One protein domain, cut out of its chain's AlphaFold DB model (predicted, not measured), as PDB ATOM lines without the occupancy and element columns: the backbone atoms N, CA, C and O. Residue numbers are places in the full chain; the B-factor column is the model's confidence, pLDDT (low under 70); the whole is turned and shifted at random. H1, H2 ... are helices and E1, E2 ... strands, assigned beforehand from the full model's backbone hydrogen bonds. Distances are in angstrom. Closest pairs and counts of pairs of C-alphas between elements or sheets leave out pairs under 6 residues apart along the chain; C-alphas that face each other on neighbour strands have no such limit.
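What this domain is: This is residues 17 to 78 of the 83 residues of an uncharacterized protein of Breznakiella homolactica (UniProt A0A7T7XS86). A three-stranded antiparallel sheet of long strands forms a slab, with helix H1 beside the E1 edge, set near the end where E1 begins. The short helix H2 follows H1 after a turn and only grazes the sheet, and from it a long link, residues 37 to 48, folds back to the start of E1. The printed part has 62 residues, with two named helices and then three named strands along the chain, H1 H2 E1 E2 E3; the sheet's order is E1 E2 E3. The class is mixed, helices and strands. The whole is only just compact, close to loose, with a radius of gyration of the C-alphas of 12.4 A and spans of 35 by 25 by 19 A.

How they stand to each other: The sheet is a meander, each strand the antiparallel neighbour of the one before: E1, residues 49 to 54, E2, residues 60 to 66, and E3, residues 71 to 77. E1 and E3 are its edge strands and E2 is the inner one. E1 and E2 form a hairpin with 173 degrees between their directions; N 51 and O 64 are 2.8 A apart and N 64 and O 51 2.9 A, within hydrogen-bond range. E2 and E3 form a hairpin at 172 degrees, with N 63 and O 74 at 2.9 A and N 74 and O 63 at 2.9 A, within hydrogen-bond range. H1, residues 17 to 27, is on the sheet with 19 pairs of C-alphas within 10 A, made by its residues 22 to 27. Its height over the sheet is 6.4 A, from a local plane fitted to just 6 C-alphas, and it lies over none of the strands. The closest C-alphas of H1 and E1 are those of Ser 27 and Ala 49, 4.0 A apart. H1 and E2 are near each other, with 5 pairs within 10 A. H2, residues 29 to 36, is only just on the sheet, with 5 pairs of C-alphas within 10 A; it only grazes it, with residues 29 to 32. H2 and E1 are near each other. H1 and H2 meet only through their link. In H1 every O i to N i+4 pair is within hydrogen-bond range; in H2 3 of 4 are.

Where its parts are: E2 is 20.1 A from first to last C-alpha, E3 20.0 A and E1 17.5 A. H1 is 15.1 A long, from C-alpha 17 at (522.301, 498.872, 426.999) to C-alpha 27, and H2 is 10.3 A long. E1 begins with C-alpha 49 at (513.131, 486.287, 426.451), and E3 ends with C-alpha 77 at (497.043, 481.306, 441.680).

The domain as a whole: The two C-alphas farthest apart are those of Gln 17 and Ile 78, 37.2 A. The printed part has no cut. The link from H2 to E1 is long, with 12 residues; those from H1 to H2, E1 to E2 and E2 to E3 are tight. The mean pLDDT of the printed part is 93.6, and no printed residue is under 70.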
ATOM      1  N   GLN A  17     521.266 499.825 426.597       98.25
ATOM      2  CA  GLN A  17     522.301 498.872 426.999       98.25
ATOM      3  C   GLN A  17     521.837 497.991 428.164       98.25
ATOM      4  O   GLN A  17     522.022 496.778 428.123       98.25
ATOM      5  N   ALA A  18     521.199 498.577 429.186       98.19
ATOM      6  CA  ALA A  18     520.665 497.817 430.314       98.19
ATOM      7  C   ALA A  18     519.541 496.869 429.875       98.19
ATOM      8  O   ALA A  18     519.544 495.697 430.246       98.19
ATOM      9  N   ALA A  19     518.620 497.357 429.038       97.19
ATOM     10  CA  ALA A  19     517.543 496.538 428.489       97.19
ATOM     11  C   ALA A  19     518.087 495.375 427.641       97.19
ATOM     12  O   ALA A  19     517.634 494.239 427.787       97.19
ATOM     13  N   TRP A  20     519.101 495.636 426.810       97.06
ATOM     14  CA  TRP A  20     519.740 494.613 425.987       97.06
ATOM     15  C   TRP A  20     520.408 493.522 426.828       97.06
ATOM     16  O   TRP A  20     520.178 492.347 426.566       97.06
ATOM     17  N   MET A  21     521.154 493.883 427.881       98.31
ATOM     18  CA  MET A  21     521.800 492.899 428.764       98.31
ATOM     19  C   MET A  21     520.787 491.980 429.457       98.31
ATOM     20  O   MET A  21     520.994 490.773 429.557       98.31
ATOM     21  N   VAL A  22     519.666 492.531 429.932       97.44
ATOM     22  CA  VAL A  22     518.604 491.708 430.528       97.44
ATOM     23  C   VAL A  22     517.983 490.799 429.467       97.44
ATOM     24  O   VAL A  22     517.806 489.607 429.709       97.44
ATOM     25  N   THR A  23     517.706 491.331 428.276       97.75
ATOM     26  CA  THR A  23     517.142 490.555 427.160       97.75
ATOM     27  C   THR A  23     518.062 489.407 426.757       97.75
ATOM     28  O   THR A  23     517.583 488.289 426.586       97.75
ATOM     29  N   SER A  24     519.375 489.644 426.657       96.69
ATOM     30  CA  SER A  24     520.341 488.614 426.267       96.69
ATOM     31  C   SER A  24     520.392 487.471 427.277       96.69
ATOM     32  O   SER A  24     520.413 486.314 426.877       96.69
ATOM     33  N   ILE A  25     520.343 487.785 428.577       96.25
ATOM     34  CA  ILE A  25     520.310 486.769 429.640       96.25
ATOM     35  C   ILE A  25     519.010 485.963 429.573       96.25
ATOM     36  O   ILE A  25     519.035 484.738 429.610       96.25
ATOM     37  N   LEU A  26     517.862 486.638 429.469       97.12
ATOM     38  CA  LEU A  26     516.555 485.971 429.486       97.12
ATOM     39  C   LEU A  26     516.264 485.175 428.205       97.12
ATOM     40  O   LEU A  26     515.425 484.271 428.227       97.12
ATOM     41  N   SER A  27     516.929 485.512 427.098       96.94
ATOM     42  CA  SER A  27     516.757 484.832 425.809       96.94
ATOM     43  C   SER A  27     517.582 483.556 425.682       96.94
ATOM     44  O   SER A  27     517.269 482.738 424.820       96.94
ATOM     45  N   ASP A  28     518.580 483.344 426.545       95.31
ATOM     46  CA  ASP A  28     519.429 482.152 426.514       95.31
ATOM     47  C   ASP A  28     518.622 480.888 426.855       95.31
ATOM     48  O   ASP A  28     518.229 480.639 427.999       95.31
ATOM     49  N   GLU A  29     518.356 480.081 425.831       95.25
ATOM     50  CA  GLU A  29     517.611 478.837 425.963       95.25
ATOM     51  C   GLU A  29     518.361 477.780 426.774       95.25
ATOM     52  O   GLU A  29     517.732 477.066 427.555       95.25
ATOM     53  N   ALA A  30     519.690 477.706 426.661       93.25
ATOM     54  CA  ALA A  30     520.475 476.701 427.370       93.25
ATOM     55  C   ALA A  30     520.322 476.862 428.889       93.25
ATOM     56  O   ALA A  30     520.204 475.871 429.613       93.25
ATOM     57  N   MET A  31     520.230 478.106 429.367       91.31
ATOM     58  CA  MET A  31     519.981 478.406 430.781       91.31
ATOM     59  C   MET A  31     518.585 477.964 431.238       91.31
ATOM     60  O   MET A  31     518.411 477.501 432.367       91.31
ATOM     61  N   ARG A  32     517.576 478.052 430.362       92.75
ATOM     62  CA  ARG A  32     516.216 477.580 430.674       92.75
ATOM     63  C   ARG A  32     516.131 476.063 430.687       92.75
ATOM     64  O   ARG A  32     515.537 475.508 431.609       92.75
ATOM     65  N   VAL A  33     516.760 475.397 429.720       94.94
ATOM     66  CA  VAL A  33     516.796 473.931 429.628       94.94
ATOM     67  C   VAL A  33     517.398 473.312 430.889       94.94
ATOM     68  O   VAL A  33     516.874 472.315 431.379       94.94
ATOM     69  N   GLN A  34     518.422 473.933 431.482       93.62
ATOM     70  CA  GLN A  34     518.993 473.477 432.758       93.62
ATOM     71  C   GLN A  34     517.985 473.480 433.918       93.62
ATOM     72  O   GLN A  34     518.099 472.656 434.822       93.62
ATOM     73  N   SER A  35     517.012 474.394 433.906       91.19
ATOM     74  CA  SER A  35     516.023 474.532 434.983       91.19
ATOM     75  C   SER A  35     514.743 473.730 434.733       91.19
ATOM     76  O   SER A  35     514.145 473.229 435.682       91.19
ATOM     77  N   PHE A  36     514.302 473.633 433.473       93.19
ATOM     78  CA  PHE A  36     512.968 473.132 433.114       93.19
ATOM     79  C   PHE A  36     512.971 471.892 432.211       93.19
ATOM     80  O   PHE A  36     511.904 471.331 431.982       93.19
ATOM     81  N   GLY A  37     514.131 471.452 431.721       95.44
ATOM     82  CA  GLY A  37     514.241 470.360 430.753       95.44
ATOM     83  C   GLY A  37     514.130 470.827 429.299       95.44
ATOM     84  O   GLY A  37     513.625 471.912 428.995       95.44
ATOM     85  N   SER A  38     514.639 470.003 428.380       95.00
ATOM     86  CA  SER A  38     514.650 470.284 426.936       95.00
ATOM     87  C   SER A  38     513.319 469.990 426.242       95.00
ATOM     88  O   SER A  38     513.126 470.384 425.099       95.00
ATOM     89  N   ASP A  39     512.410 469.291 426.915       95.25
ATOM     90  CA  ASP A  39     511.037 469.010 426.491       95.25
ATOM     91  C   ASP A  39     510.021 470.011 427.070       95.25
ATOM     92  O   ASP A  39     508.815 469.876 426.855       95.25
ATOM     93  N   SER A  40     510.491 471.030 427.799       94.31
ATOM     94  CA  SER A  40     509.616 472.026 428.411       94.31
ATOM     95  C   SER A  40     508.944 472.928 427.363       94.31
ATOM     96  O   SER A  40     509.535 473.228 426.323       94.31
ATOM     97  N   PRO A  41     507.758 473.493 427.667       94.19
ATOM     98  CA  PRO A  41     507.097 474.469 426.797       94.19
ATOM     99  C   PRO A  41     507.835 475.821 426.714       94.19
ATOM    100  O   PRO A  41     507.326 476.753 426.096       94.19
ATOM    101  N   LEU A  42     508.999 475.957 427.364       95.06
ATOM    102  CA  LEU A  42     509.842 477.159 427.361       95.06
ATOM    103  C   LEU A  42     511.037 477.055 426.391       95.06
ATOM    104  O   LEU A  42     511.922 477.923 426.405       95.06
ATOM    105  N   VAL A  43     511.071 475.995 425.581       95.62
ATOM    106  CA  VAL A  43     511.964 475.815 424.430       95.62
ATOM    107  C   VAL A  43     511.207 476.246 423.177       95.62
ATOM    108  O   VAL A  43     510.111 475.750 422.910       95.62
ATOM    109  N   PHE A  44     511.762 477.194 422.424       94.56
ATOM    110  CA  PHE A  44     511.064 477.832 421.306       94.56
ATOM    111  C   PHE A  44     511.875 477.701 420.019       94.56
ATOM    112  O   PHE A  44     513.092 477.818 420.015       94.56
ATOM    113  N   GLY A  45     511.193 477.555 418.879       94.56
ATOM    114  CA  GLY A  45     511.841 477.566 417.559       94.56
ATOM    115  C   GLY A  45     512.322 478.951 417.095       94.56
ATOM    116  O   GLY A  45     512.724 479.101 415.944       94.56
ATOM    117  N   PHE A  46     512.226 479.971 417.950       93.62
ATOM    118  CA  PHE A  46     512.604 481.356 417.681       93.62
ATOM    119  C   PHE A  46     513.028 482.058 418.986       93.62
ATOM    120  O   PHE A  46     512.683 481.579 420.069       93.62
ATOM    121  N   PRO A  47     513.763 483.185 418.920       93.38
ATOM    122  CA  PRO A  47     514.228 483.883 420.116       93.38
ATOM    123  C   PRO A  47     513.069 484.416 420.966       93.38
ATOM    124  O   PRO A  47     512.237 485.185 420.483       93.38
ATOM    125  N   VAL A  48     513.048 484.038 422.245       97.56
ATOM    126  CA  VAL A  48     512.089 484.537 423.241       97.56
ATOM    127  C   VAL A  48     512.822 484.779 424.551       97.56
ATOM    128  O   VAL A  48     513.471 483.874 425.079       97.56
ATOM    129  N   ALA A  49     512.680 485.982 425.102       98.19
ATOM    130  CA  ALA A  49     513.131 486.287 426.451       98.19
ATOM    131  C   ALA A  49     512.072 485.816 427.451       98.19
ATOM    132  O   ALA A  49     510.918 486.232 427.357       98.19
ATOM    133  N   VAL A  50     512.444 484.965 428.413       97.62
ATOM    134  CA  VAL A  50     511.490 484.380 429.372       97.62
ATOM    135  C   VAL A  50     511.957 484.556 430.807       97.62
ATOM    136  O   VAL A  50     513.115 484.314 431.139       97.62
ATOM    137  N   LYS A  51     511.015 484.904 431.687       96.25
ATOM    138  CA  LYS A  51     511.197 484.886 433.136       96.25
ATOM    139  C   LYS A  51     510.069 484.113 433.810       96.25
ATOM    140  O   LYS A  51     508.893 484.384 433.589       96.25
ATOM    141  N   THR A  52     510.446 483.201 434.698       94.75
ATOM    142  CA  THR A  52     509.530 482.509 435.610       94.75
ATOM    143  C   THR A  52     509.612 483.111 437.010       94.75
ATOM    144  O   THR A  52     510.639 483.673 437.403       94.75
ATOM    145  N   GLY A  53     508.536 483.023 437.779       92.94
ATOM    146  CA  GLY A  53     508.489 483.471 439.164       92.94
ATOM    147  C   GLY A  53     507.489 482.647 439.953       92.94
ATOM    148  O   GLY A  53     506.405 482.355 439.462       92.94
ATOM    149  N   THR A  54     507.848 482.300 441.181       91.31
ATOM    150  CA  THR A  54     506.968 481.596 442.111       91.31
ATOM    151  C   THR A  54     506.996 482.356 443.425       91.31
ATOM    152  O   THR A  54     508.081 482.706 443.898       91.31
ATOM    153  N   SER A  55     505.829 482.671 443.991       87.88
ATOM    154  CA  SER A  55     505.772 483.297 445.312       87.88
ATOM    155  C   SER A  55     506.251 482.324 446.392       87.88
ATOM    156  O   SER A  55     506.196 481.099 446.231       87.88
ATOM    157  N   SER A  56     506.741 482.866 447.508       78.81
ATOM    158  CA  SER A  56     507.001 482.062 448.703       78.81
ATOM    159  C   SER A  56     505.730 481.304 449.101       78.81
ATOM    160  O   SER A  56     504.617 481.790 448.899       78.81
ATOM    161  N   ASP A  57     505.892 480.097 449.634       80.50
ATOM    162  CA  ASP A  57     504.795 479.172 449.955       80.50
ATOM    163  C   ASP A  57     503.979 478.676 448.744       80.50
ATOM    164  O   ASP A  57     502.882 478.149 448.924       80.50
ATOM    165  N   TRP A  58     504.506 478.806 447.518       76.50
ATOM    166  CA  TRP A  58     503.934 478.224 446.290       76.50
ATOM    167  C   TRP A  58     502.506 478.679 445.962       76.50
ATOM    168  O   TRP A  58     501.755 477.962 445.302       76.50
ATOM    169  N   ARG A  59     502.106 479.870 446.417       82.50
ATOM    170  CA  ARG A  59     500.732 480.359 446.223       82.50
ATOM    171  C   ARG A  59     500.462 480.777 444.789       82.50
ATOM    172  O   ARG A  59     499.349 480.605 444.308       82.50
ATOM    173  N   ASP A  60     501.476 481.286 444.106       85.94
ATOM    174  CA  ASP A  60     501.360 481.811 442.758       85.94
ATOM    175  C   ASP A  60     502.563 481.371 441.938       85.94
ATOM    176  O   ASP A  60     503.702 481.436 442.407       85.94
ATOM    177  N   SER A  61     502.319 480.984 440.691       91.56
ATOM    178  CA  SER A  61     503.364 480.779 439.696       91.56
ATOM    179  C   SER A  61     503.048 481.602 438.459       91.56
ATOM    180  O   SER A  61     501.924 481.582 437.961       91.56
ATOM    181  N   TRP A  62     504.044 482.336 437.981       93.94
ATOM    182  CA  TRP A  62     503.972 483.211 436.823       93.94
ATOM    183  C   TRP A  62     505.076 482.870 435.833       93.94
ATOM    184  O   TRP A  62     506.221 482.620 436.207       93.94
ATOM    185  N   THR A  63     504.737 482.935 434.553       96.00
ATOM    186  CA  THR A  63     505.701 482.948 433.456       96.00
ATOM    187  C   THR A  63     505.390 484.131 432.558       96.00
ATOM    188  O   THR A  63     504.254 484.302 432.116       96.00
ATOM    189  N   VAL A  64     506.401 484.952 432.292       97.94
ATOM    190  CA  VAL A  64     506.327 486.077 431.358       97.94
ATOM    191  C   VAL A  64     507.342 485.843 430.251       97.94
ATOM    192  O   VAL A  64     508.507 485.568 430.532       97.94
ATOM    193  N   GLY A  65     506.895 485.948 429.003       97.50
ATOM    194  CA  GLY A  65     507.730 485.829 427.814       97.50
ATOM    195  C   GLY A  65     507.483 486.985 426.855       97.50
ATOM    196  O   GLY A  65     506.353 487.469 426.756       97.50
ATOM    197  N   TYR A  66     508.522 487.435 426.155       98.12
ATOM    198  CA  TYR A  66     508.366 488.465 425.134       98.12
ATOM    199  C   TYR A  66     509.305 488.296 423.935       98.12
ATOM    200  O   TYR A  66     510.394 487.722 424.034       98.12
ATOM    201  N   THR A  67     508.847 488.837 422.809       97.31
ATOM    202  CA  THR A  67     509.607 489.144 421.594       97.31
ATOM    203  C   THR A  67     509.576 490.659 421.362       97.31
ATOM    204  O   THR A  67     509.042 491.409 422.180       97.31
ATOM    205  N   GLU A  68     510.128 491.137 420.248       92.94
ATOM    206  CA  GLU A  68     510.024 492.554 419.870       92.94
ATOM    207  C   GLU A  68     508.570 493.007 419.634       92.94
ATOM    208  O   GLU A  68     508.248 494.180 419.818       92.94
ATOM    209  N   GLU A  69     507.689 492.080 419.251       95.06
ATOM    210  CA  GLU A  69     506.314 492.376 418.830       95.06
ATOM    211  C   GLU A  69     505.279 492.082 419.919       95.06
ATOM    212  O   GLU A  69     504.257 492.768 420.013       95.06
ATOM    213  N   PHE A  70     505.523 491.060 420.746       95.62
ATOM    214  CA  PHE A  70     504.535 490.554 421.690       95.62
ATOM    215  C   PHE A  70     505.116 490.360 423.082       95.62
ATOM    216  O   PHE A  70     506.215 489.845 423.249       95.62
ATOM    217  N   THR A  71     504.295 490.668 424.083       97.25
ATOM    218  CA  THR A  71     504.530 490.314 425.484       97.25
ATOM    219  C   THR A  71     503.350 489.491 425.974       97.25
ATOM    220  O   THR A  71     502.199 489.906 425.831       97.25
ATOM    221  N   VAL A  72     503.632 488.336 426.571       97.56
ATOM    222  CA  VAL A  72     502.629 487.419 427.119       97.56
ATOM    223  C   VAL A  72     502.984 487.090 428.563       97.56
ATOM    224  O   VAL A  72     504.134 486.794 428.880       97.56
ATOM    225  N   ALA A  73     501.985 487.116 429.441       96.25
ATOM    226  CA  ALA A  73     502.105 486.684 430.825       96.25
ATOM    227  C   ALA A  73     501.013 485.658 431.136       96.25
ATOM    228  O   ALA A  73     499.838 485.891 430.846       96.25
ATOM    229  N   VAL A  74     501.402 484.538 431.738       95.00
ATOM    230  CA  VAL A  74     500.496 483.501 432.237       95.00
ATOM    231  C   VAL A  74     500.762 483.287 433.720       95.00
ATOM    232  O   VAL A  74     501.914 483.267 434.155       95.00
ATOM    233  N   GLY A  75     499.693 483.146 434.496       91.81
ATOM    234  CA  GLY A  75     499.772 482.945 435.934       91.81
ATOM    235  C   GLY A  75     498.742 481.936 436.415       91.81
ATOM    236  O   GLY A  75     497.617 481.905 435.914       91.81
ATOM    237  N   ALA A  76     499.133 481.134 437.398       89.69
ATOM    238  CA  ALA A  76     498.237 480.304 438.186       89.69
ATOM    239  C   ALA A  76     498.333 480.739 439.648       89.69
ATOM    240  O   ALA A  76     499.427 480.922 440.178       89.69
ATOM    241  N   VAL A  77     497.176 480.899 440.282       87.56
ATOM    242  CA  VAL A  77     497.043 481.306 441.680       87.56
ATOM    243  C   VAL A  77     496.294 480.204 442.412       87.56
ATOM    244  O   VAL A  77     495.177 479.847 442.030       87.56
ATOM    245  N   ILE A  78     496.885 479.673 443.478       80.50
ATOM    246  CA  ILE A  78     496.221 478.753 444.393       80.50
ATOM    247  C   ILE A  78     495.422 479.593 445.384       80.50
ATOM    248  O   ILE A  78     495.936 480.153 446.351       80.50
TER     249      ILE A  78